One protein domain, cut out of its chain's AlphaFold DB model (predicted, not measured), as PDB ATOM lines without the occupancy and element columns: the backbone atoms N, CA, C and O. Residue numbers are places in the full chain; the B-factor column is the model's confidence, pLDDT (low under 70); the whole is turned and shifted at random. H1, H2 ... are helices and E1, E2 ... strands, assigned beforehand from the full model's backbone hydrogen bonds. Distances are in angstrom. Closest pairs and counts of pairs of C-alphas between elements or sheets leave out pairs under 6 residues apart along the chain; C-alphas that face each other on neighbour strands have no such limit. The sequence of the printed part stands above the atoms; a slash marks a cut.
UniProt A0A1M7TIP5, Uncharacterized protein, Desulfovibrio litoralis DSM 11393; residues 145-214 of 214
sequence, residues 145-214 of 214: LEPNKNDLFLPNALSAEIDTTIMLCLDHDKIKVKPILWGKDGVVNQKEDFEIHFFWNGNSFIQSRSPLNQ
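This is residues 145 to 214 of the 214 residues of an uncharacterized protein of Desulfovibrio litoralis DSM 11393 (UniProt A0A1M7TIP5). A strongly twisted sheet of two strand hairpins, E1 with E2 and E3 with E4, joined side by side along only part of E2 and E3; beyond that pairing the hairpins spread apart, and the small helix H1 sits in the opening beside the strands. The outline is a rod of 43 by 21 by 19 A. The printed part has 70 residues with one named helix and then four named strands, in the antiparallel order E1, E2, E3, E4; the class is mostly strand. It is only just compact, close to loose, with a radius of gyration of the C-alphas of 13.0 A.

H1, residues 149 to 152, is on the sheet at a height of 5.2 A, over none of its strands; it is too short for any O i to N i+4 pair, and its one O i to N i+3 pair is within range. E1, residues 163 to 171, and E2, residues 174 to 183, form an antiparallel hairpin, with N 167 and O 178 2.9 A apart. E3, residues 194 to 200, is antiparallel to E2, with N 177 and O 196 2.9 A apart; C-alphas 174 to 177 of E2 face C-alphas of E3. The closest C-alphas of H1 and E3 are those of Leu 152 and Phe 194, 4.8 A apart; those of H1 and E1 are Lys 149 and Thr 164, 6.8 A. E4, residues 205 to 211, forms a hairpin with E3, with N 197 and O 208 3.0 A apart. The edge strands E1 and E4 are apart.

H1 begins at C-alpha 149, (15.515, 119.886, 34.545). E1 is 23.9 A long, E2 29.1 A, E3 and E4 19.7 A each. E4 ends at C-alpha 211, (11.748, 106.464, 31.731).

The two C-alphas farthest apart, of Asp 185 and Gly 202, are 43.4 A apart. The printed part has no cut and no long link. Residues 213 to 214 have pLDDT under 70.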
ATOM      1  N   LEU A 145       7.166 120.662  45.331       96.12
ATOM      2  CA  LEU A 145       8.322 121.380  44.802       96.12
ATOM      3  C   LEU A 145       8.574 120.955  43.350       96.12
ATOM      4  O   LEU A 145       8.598 119.760  43.050       96.12
ATOM      5  N   GLU A 146       8.789 121.927  42.469       95.56
ATOM      6  CA  GLU A 146       9.155 121.671  41.076       95.56
ATOM      7  C   GLU A 146      10.480 120.890  40.986       95.56
ATOM      8  O   GLU A 146      11.473 121.294  41.606       95.56
ATOM      9  N   PRO A 147      10.532 119.781  40.221       94.94
ATOM     10  CA  PRO A 147      11.783 119.074  39.975       94.94
ATOM     11  C   PRO A 147      12.779 119.903  39.167       94.94
ATOM     12  O   PRO A 147      12.426 120.855  38.471       94.94
ATOM     13  N   ASN A 148      14.044 119.495  39.202       91.94
ATOM     14  CA  ASN A 148      15.073 120.097  38.371       91.94
ATOM     15  C   ASN A 148      14.975 119.574  36.928       91.94
ATOM     16  O   ASN A 148      14.602 118.426  36.694       91.94
ATOM     17  N   LYS A 149      15.415 120.362  35.937       90.56
ATOM     18  CA  LYS A 149      15.515 119.886  34.545       90.56
ATOM     19  C   LYS A 149      16.344 118.600  34.404       90.56
ATOM     20  O   LYS A 149      16.016 117.747  33.587       90.56
ATOM     21  N   ASN A 150      17.367 118.418  35.239       91.81
ATOM     22  CA  ASN A 150      18.202 117.215  35.242       91.81
ATOM     23  C   ASN A 150      17.454 115.955  35.714       91.81
ATOM     24  O   ASN A 150      17.946 114.846  35.523       91.81
ATOM     25  N   ASP A 151      16.269 116.103  36.312       94.50
ATOM     26  CA  ASP A 151      15.409 114.970  36.640       94.50
ATOM     27  C   ASP A 151      14.631 114.478  35.405       94.50
ATOM     28  O   ASP A 151      14.294 113.297  35.331       94.50
ATOM     29  N   LEU A 152      14.391 115.342  34.411       95.25
ATOM     30  CA  LEU A 152      13.610 115.040  33.200       95.25
ATOM     31  C   LEU A 152      14.471 114.619  32.002       95.25
ATOM     32  O   LEU A 152      14.019 113.846  31.159       95.25
ATOM     33  N   PHE A 153      15.711 115.104  31.927       94.81
ATOM     34  CA  PHE A 153      16.602 114.896  30.784       94.81
ATOM     35  C   PHE A 153      17.895 114.195  31.200       94.81
ATOM     36  O   PHE A 153      18.446 114.455  32.272       94.81
ATOM     37  N   LEU A 154      18.410 113.317  30.339       94.06
ATOM     38  CA  LEU A 154      19.739 112.739  30.503       94.06
ATOM     39  C   LEU A 154      20.817 113.837  30.444       94.06
ATOM     40  O   LEU A 154      20.640 114.869  29.787       94.06
ATOM     41  N   PRO A 155      21.981 113.621  31.083       90.44
ATOM     42  CA  PRO A 155      23.104 114.540  30.956       90.44
ATOM     43  C   PRO A 155      23.460 114.793  29.486       90.44
ATOM     44  O   PRO A 155      23.612 113.852  28.710       90.44
ATOM     45  N   ASN A 156      23.637 116.066  29.121       87.75
ATOM     46  CA  ASN A 156      23.937 116.529  27.757       87.75
ATOM     47  C   ASN A 156      22.837 116.275  26.709       87.75
ATOM     48  O   ASN A 156      23.091 116.486  25.525       87.75
ATOM     49  N   ALA A 157      21.632 115.849  27.109       89.62
ATOM     50  CA  ALA A 157      20.513 115.724  26.176       89.62
ATOM     51  C   ALA A 157      20.075 117.095  25.635       89.62
ATOM     52  O   ALA A 157      19.723 117.213  24.464       89.62
ATOM     53  N   LEU A 158      20.124 118.136  26.470       89.62
ATOM     54  CA  LEU A 158      19.818 119.511  26.081       89.62
ATOM     55  C   LEU A 158      21.096 120.277  25.719       89.62
ATOM     56  O   LEU A 158      22.097 120.208  26.437       89.62
ATOM     57  N   SER A 159      21.037 121.058  24.634       87.88
ATOM     58  CA  SER A 159      22.065 122.059  24.319       87.88
ATOM     59  C   SER A 159      22.158 123.103  25.437       87.88
ATOM     60  O   SER A 159      21.156 123.436  26.067       87.88
ATOM     61  N   ALA A 160      23.350 123.665  25.652       86.62
ATOM     62  CA  ALA A 160      23.573 124.715  26.648       86.62
ATOM     63  C   ALA A 160      22.764 126.001  26.379       86.62
ATOM     64  O   ALA A 160      22.569 126.791  27.294       86.62
ATOM     65  N   GLU A 161      22.301 126.201  25.142       90.00
ATOM     66  CA  GLU A 161      21.473 127.342  24.724       90.00
ATOM     67  C   GLU A 161      19.974 127.149  25.014       90.00
ATOM     68  O   GLU A 161      19.183 128.040  24.713       90.00
ATOM     69  N   ILE A 162      19.568 125.983  25.533       92.75
ATOM     70  CA  ILE A 162      18.168 125.687  25.845       92.75
ATOM     71  C   ILE A 162      17.885 125.993  27.316       92.75
ATOM     72  O   ILE A 162      18.417 125.340  28.224       92.75
ATOM     73  N   ASP A 163      16.969 126.931  27.529       92.94
ATOM     74  CA  ASP A 163      16.364 127.207  28.825       92.94
ATOM     75  C   ASP A 163      15.130 126.329  29.052       92.94
ATOM     76  O   ASP A 163      14.495 125.828  28.122       92.94
ATOM     77  N   THR A 164      14.793 126.098  30.320       94.12
ATOM     78  CA  THR A 164      13.692 125.209  30.709       94.12
ATOM     79  C   THR A 164      12.814 125.891  31.744       94.12
ATOM     80  O   THR A 164      13.290 126.248  32.819       94.12
ATOM     81  N   THR A 165      11.527 126.016  31.439       95.12
ATOM     82  CA  THR A 165      10.485 126.363  32.410       95.12
ATOM     83  C   THR A 165       9.791 125.080  32.833       95.12
ATOM     84  O   THR A 165       9.308 124.343  31.977       95.12
ATOM     85  N   ILE A 166       9.752 124.792  34.129       96.19
ATOM     86  CA  ILE A 166       9.036 123.635  34.665       96.19
ATOM     87  C   ILE A 166       7.645 124.087  35.095       96.19
ATOM     88  O   ILE A 166       7.491 125.153  35.674       96.19
ATOM     89  N   MET A 167       6.633 123.284  34.783       96.94
ATOM     90  CA  MET A 167       5.266 123.492  35.245       96.94
ATOM     91  C   MET A 167       4.744 122.216  35.892       96.94
ATOM     92  O   MET A 167       5.109 121.100  35.504       96.94
ATOM     93  N   LEU A 168       3.842 122.388  36.851       98.19
ATOM     94  CA  LEU A 168       3.058 121.313  37.440       98.19
ATOM     95  C   LEU A 168       1.649 121.387  36.856       98.19
ATOM     96  O   LEU A 168       0.925 122.343  37.107       98.19
ATOM     97  N   CYS A 169       1.266 120.387  36.069       98.12
ATOM     98  CA  CYS A 169      -0.056 120.294  35.467       98.12
ATOM     99  C   CYS A 169      -0.892 119.251  36.202       98.12
ATOM    100  O   CYS A 169      -0.407 118.157  36.490       98.12
ATOM    101  N   LEU A 170      -2.166 119.545  36.446       98.31
ATOM    102  CA  LEU A 170      -3.112 118.513  36.854       98.31
ATOM    103  C   LEU A 170      -3.355 117.553  35.676       98.31
ATOM    104  O   LEU A 170      -3.714 117.991  34.584       98.31
ATOM    105  N   ASP A 171      -3.147 116.260  35.899       96.25
ATOM    106  CA  ASP A 171      -3.369 115.183  34.933       96.25
ATOM    107  C   ASP A 171      -4.253 114.126  35.598       96.25
ATOM    108  O   ASP A 171      -3.755 113.180  36.202       96.25
ATOM    109  N   HIS A 172      -5.570 114.330  35.548       92.94
ATOM    110  CA  HIS A 172      -6.557 113.508  36.254       92.94
ATOM    111  C   HIS A 172      -6.268 113.396  37.764       92.94
ATOM    112  O   HIS A 172      -6.343 114.384  38.490       92.94
ATOM    113  N   ASP A 173      -5.936 112.195  38.239       95.44
ATOM    114  CA  ASP A 173      -5.715 111.824  39.639       95.44
ATOM    115  C   ASP A 173      -4.246 111.953  40.082       95.44
ATOM    116  O   ASP A 173      -3.802 111.341  41.058       95.44
ATOM    117  N   LYS A 174      -3.458 112.755  39.367       97.75
ATOM    118  CA  LYS A 174      -2.042 112.998  39.657       97.75
ATOM    119  C   LYS A 174      -1.607 114.363  39.140       97.75
ATOM    120  O   LYS A 174      -2.278 115.000  38.333       97.75
ATOM    121  N   ILE A 175      -0.452 114.816  39.611       98.56
ATOM    122  CA  ILE A 175       0.195 116.029  39.102       98.56
ATOM    123  C   ILE A 175       1.333 115.598  38.187       98.56
ATOM    124  O   ILE A 175       2.264 114.930  38.633       98.56
ATOM    125  N   LYS A 176       1.281 115.997  36.921       97.94
ATOM    126  CA  LYS A 176       2.332 115.756  35.937       97.94
ATOM    127  C   LYS A 176       3.289 116.940  35.885       97.94
ATOM    128  O   LYS A 176       2.869 118.093  35.834       97.94
ATOM    129  N   VAL A 177       4.581 116.655  35.825       98.00
ATOM    130  CA  VAL A 177       5.608 117.665  35.561       98.00
ATOM    131  C   VAL A 177       5.743 117.837  34.054       98.00
ATOM    132  O   VAL A 177       5.918 116.855  33.331       98.00
ATOM    133  N   LYS A 178       5.648 119.077  33.575       96.00
ATOM    134  CA  LYS A 178       5.729 119.413  32.152       96.00
ATOM    135  C   LYS A 178       6.760 120.521  31.926       96.00
ATOM    136  O   LYS A 178       6.543 121.638  32.396       96.00
ATOM    137  N   PRO A 179       7.863 120.254  31.211       96.06
ATOM    138  CA  PRO A 179       8.782 121.298  30.790       96.06
ATOM    139  C   PRO A 179       8.259 122.048  29.554       96.06
ATOM    140  O   PRO A 179       7.656 121.463  28.654       96.06
ATOM    141  N   ILE A 180       8.559 123.342  29.475       95.75
ATOM    142  CA  ILE A 180       8.632 124.099  28.221       95.75
ATOM    143  C   ILE A 180      10.103 124.419  27.978       95.75
ATOM    144  O   ILE A 180      10.788 124.946  28.857       95.75
ATOM    145  N   LEU A 181      10.584 124.080  26.785       95.56
ATOM    146  CA  LEU A 181      11.962 124.313  26.375       95.56
ATOM    147  C   LEU A 181      12.030 125.548  25.485       95.56
ATOM    148  O   LEU A 181      11.293 125.646  24.505       95.56
ATOM    149  N   TRP A 182      12.928 126.467  25.813       95.31
ATOM    150  CA  TRP A 182      13.108 127.731  25.110       95.31
ATOM    151  C   TRP A 182      14.488 127.767  24.471       95.31
ATOM    152  O   TRP A 182      15.500 127.677  25.158       95.31
ATOM    153  N   GLY A 183      14.526 127.886  23.149       94.81
ATOM    154  CA  GLY A 183      15.732 128.194  22.395       94.81
ATOM    155  C   GLY A 183      15.704 129.634  21.892       94.81
ATOM    156  O   GLY A 183      14.730 130.364  22.074       94.81
ATOM    157  N   LYS A 184      16.762 130.029  21.184       93.56
ATOM    158  CA  LYS A 184      16.908 131.385  20.627       93.56
ATOM    159  C   LYS A 184      15.741 131.835  19.727       93.56
ATOM    160  O   LYS A 184      15.437 133.021  19.685       93.56
ATOM    161  N   ASP A 185      15.108 130.892  19.025       92.88
ATOM    162  CA  ASP A 185      14.049 131.153  18.041       92.88
ATOM    163  C   ASP A 185      12.636 130.875  18.603       92.88
ATOM    164  O   ASP A 185      11.655 130.926  17.862       92.88
ATOM    165  N   GLY A 186      12.513 130.573  19.904       93.19
ATOM    166  CA  GLY A 186      11.243 130.274  20.571       93.19
ATOM    167  C   GLY A 186      11.174 128.867  21.167       93.19
ATOM    168  O   GLY A 186      12.191 128.287  21.547       93.19
ATOM    169  N   VAL A 187       9.955 128.330  21.285       93.88
ATOM    170  CA  VAL A 187       9.712 127.017  21.903       93.88
ATOM    171  C   VAL A 187      10.352 125.903  21.072       93.88
ATOM    172  O   VAL A 187      10.148 125.813  19.861       93.88
ATOM    173  N   VAL A 188      11.108 125.033  21.740       93.75
ATOM    174  CA  VAL A 188      11.791 123.887  21.139       93.75
ATOM    175  C   VAL A 188      11.043 122.604  21.476       93.75
ATOM    176  O   VAL A 188      10.751 122.313  22.634       93.75
ATOM    177  N   ASN A 189      10.787 121.794  20.452       89.75
ATOM    178  CA  ASN A 189      10.161 120.487  20.609       89.75
ATOM    179  C   ASN A 189      11.239 119.411  20.758       89.75
ATOM    180  O   ASN A 189      11.691 118.832  19.771       89.75
ATOM    181  N   GLN A 190      11.641 119.140  21.995       89.75
ATOM    182  CA  GLN A 190      12.499 118.010  22.338       89.75
ATOM    183  C   GLN A 190      11.807 117.149  23.395       89.75
ATOM    184  O   GLN A 190      11.258 117.671  24.361       89.75
ATOM    185  N   LYS A 191      11.825 115.830  23.181       90.81
ATOM    186  CA  LYS A 191      11.225 114.862  24.102       90.81
ATOM    187  C   LYS A 191      12.056 114.740  25.374       90.81
ATOM    188  O   LYS A 191      13.286 114.762  25.316       90.81
ATOM    189  N   GLU A 192      11.370 114.578  26.493       94.19
ATOM    190  CA  GLU A 192      11.964 114.225  27.773       94.19
ATOM    191  C   GLU A 192      12.454 112.770  27.756       94.19
ATOM    192  O   GLU A 192      11.898 111.913  27.066       94.19
ATOM    193  N   ASP A 193      13.493 112.478  28.538       95.88
ATOM    194  CA  ASP A 193      13.965 111.103  28.744       95.88
ATOM    195  C   ASP A 193      13.183 110.408  29.867       95.88
ATOM    196  O   ASP A 193      13.057 109.180  29.904       95.88
ATOM    197  N   PHE A 194      12.643 111.203  30.791       97.00
ATOM    198  CA  PHE A 194      11.889 110.746  31.944       97.00
ATOM    199  C   PHE A 194      10.620 111.570  32.112       97.00
ATOM    200  O   PHE A 194      10.619 112.787  31.936       97.00
ATOM    201  N   GLU A 195       9.555 110.908  32.539       96.88
ATOM    202  CA  GLU A 195       8.372 111.568  33.070       96.88
ATOM    203  C   GLU A 195       8.428 111.585  34.596       96.88
ATOM    204  O   GLU A 195       8.941 110.661  35.239       96.88
ATOM    205  N   ILE A 196       7.882 112.649  35.179       98.06
ATOM    206  CA  ILE A 196       7.733 112.781  36.623       98.06
ATOM    207  C   ILE A 196       6.270 113.072  36.923       98.06
ATOM    208  O   ILE A 196       5.665 113.979  36.346       98.06
ATOM    209  N   HIS A 197       5.724 112.295  37.848       98.06
ATOM    210  CA  HIS A 197       4.363 112.431  38.344       98.06
ATOM    211  C   HIS A 197       4.386 112.496  39.866       98.06
ATOM    212  O   HIS A 197       5.195 111.825  40.505       98.06
ATOM    213  N   PHE A 198       3.468 113.247  40.457       98.56
ATOM    214  CA  PHE A 198       3.192 113.191  41.881       98.56
ATOM    215  C   PHE A 198       1.840 112.534  42.123       98.56
ATOM    216  O   PHE A 198       0.810 113.011  41.649       98.56
ATOM    217  N   PHE A 199       1.853 111.460  42.909       98.12
ATOM    218  CA  PHE A 199       0.666 110.693  43.267       98.12
ATOM    219  C   PHE A 199       0.254 110.982  44.701       98.12
ATOM    220  O   PHE A 199       1.090 111.018  45.606       98.12
ATOM    221  N   TRP A 200      -1.040 111.155  44.930       98.00
ATOM    222  CA  TRP A 200      -1.568 111.311  46.275       98.00
ATOM    223  C   TRP A 200      -1.603 109.965  47.011       98.00
ATOM    224  O   TRP A 200      -2.220 109.014  46.540       98.00
ATOM    225  N   ASN A 201      -0.977 109.875  48.188       97.06
ATOM    226  CA  ASN A 201      -0.965 108.644  48.999       97.06
ATOM    227  C   ASN A 201      -1.991 108.636  50.152       97.06
ATOM    228  O   ASN A 201      -1.898 107.810  51.063       97.06
ATOM    229  N   GLY A 202      -2.923 109.592  50.163       95.62
ATOM    230  CA  GLY A 202      -3.861 109.800  51.270       95.62
ATOM    231  C   GLY A 202      -3.398 110.817  52.320       95.62
ATOM    232  O   GLY A 202      -4.184 111.171  53.198       95.62
ATOM    233  N   ASN A 203      -2.153 111.295  52.255       95.19
ATOM    234  CA  ASN A 203      -1.605 112.286  53.191       95.19
ATOM    235  C   ASN A 203      -0.728 113.349  52.511       95.19
ATOM    236  O   ASN A 203      -0.715 114.505  52.925       95.19
ATOM    237  N   SER A 204       0.031 112.968  51.487       96.25
ATOM    238  CA  SER A 204       0.919 113.857  50.740       96.25
ATOM    239  C   SER A 204       1.100 113.379  49.302       96.25
ATOM    240  O   SER A 204       0.898 112.204  48.984       96.25
ATOM    241  N   PHE A 205       1.553 114.286  48.444       97.94
ATOM    242  CA  PHE A 205       1.991 113.967  47.092       97.94
ATOM    243  C   PHE A 205       3.380 113.314  47.109       97.94
ATOM    244  O   PHE A 205       4.324 113.867  47.670       97.94
ATOM    245  N   ILE A 206       3.495 112.129  46.508       97.75
ATOM    246  CA  ILE A 206       4.728 111.346  46.407       97.75
ATOM    247  C   ILE A 206       5.215 111.366  44.965       97.75
ATOM    248  O   ILE A 206       4.485 110.981  44.052       97.75
ATOM    249  N   GLN A 207       6.455 111.803  44.777       97.44
ATOM    250  CA  GLN A 207       7.089 111.844  43.469       97.44
ATOM    251  C   GLN A 207       7.400 110.431  42.967       97.44
ATOM    252  O   GLN A 207       7.972 109.608  43.684       97.44
ATOM    253  N   SER A 208       7.080 110.187  41.705       96.94
ATOM    254  CA  SER A 208       7.485 109.026  40.927       96.94
ATOM    255  C   SER A 208       8.158 109.498  39.647       96.94
ATOM    256  O   SER A 208       7.746 110.494  39.054       96.94
ATOM    257  N   ARG A 209       9.192 108.775  39.226       96.50
ATOM    258  CA  ARG A 209       9.962 109.056  38.015       96.50
ATOM    259  C   ARG A 209      10.107 107.772  37.213       96.50
ATOM    260  O   ARG A 209      10.619 106.783  37.740       96.50
ATOM    261  N   SER A 210       9.713 107.806  35.948       95.69
ATOM    262  CA  SER A 210       9.805 106.675  35.021       95.69
ATOM    263  C   SER A 210      10.488 107.099  33.723       95.69
ATOM    264  O   SER A 210      10.347 108.246  33.305       95.69
ATOM    265  N   PRO A 211      11.260 106.208  33.079       95.19
ATOM    266  CA  PRO A 211      11.748 106.464  31.731       95.19
ATOM    267  C   PRO A 211      10.565 106.522  30.762       95.19
ATOM    268  O   PRO A 211       9.650 105.699  30.847       95.19
ATOM    269  N   LEU A 212      10.594 107.466  29.825       88.94
ATOM    270  CA  LEU A 212       9.661 107.462  28.706       88.94
ATOM    271  C   LEU A 212      10.152 106.425  27.690       88.94
ATOM    272  O   LEU A 212      11.280 106.507  27.209       88.94
ATOM    273  N   ASN A 213       9.326 105.417  27.388       67.00
ATOM    274  CA  ASN A 213       9.631 104.467  26.316       67.00
ATOM    275  C   ASN A 213       9.721 105.255  24.998       67.00
ATOM    276  O   ASN A 213       8.715 105.810  24.552       67.00
ATOM    277  N   GLN A 214      10.930 105.348  24.438       56.91
ATOM    278  CA  GLN A 214      11.222 106.112  23.221       56.91
ATOM    279  C   GLN A 214      10.662 105.445  21.963       56.91
ATOM    280  O   GLN A 214      10.774 104.202  21.851       56.91
TER     281      GLN A 214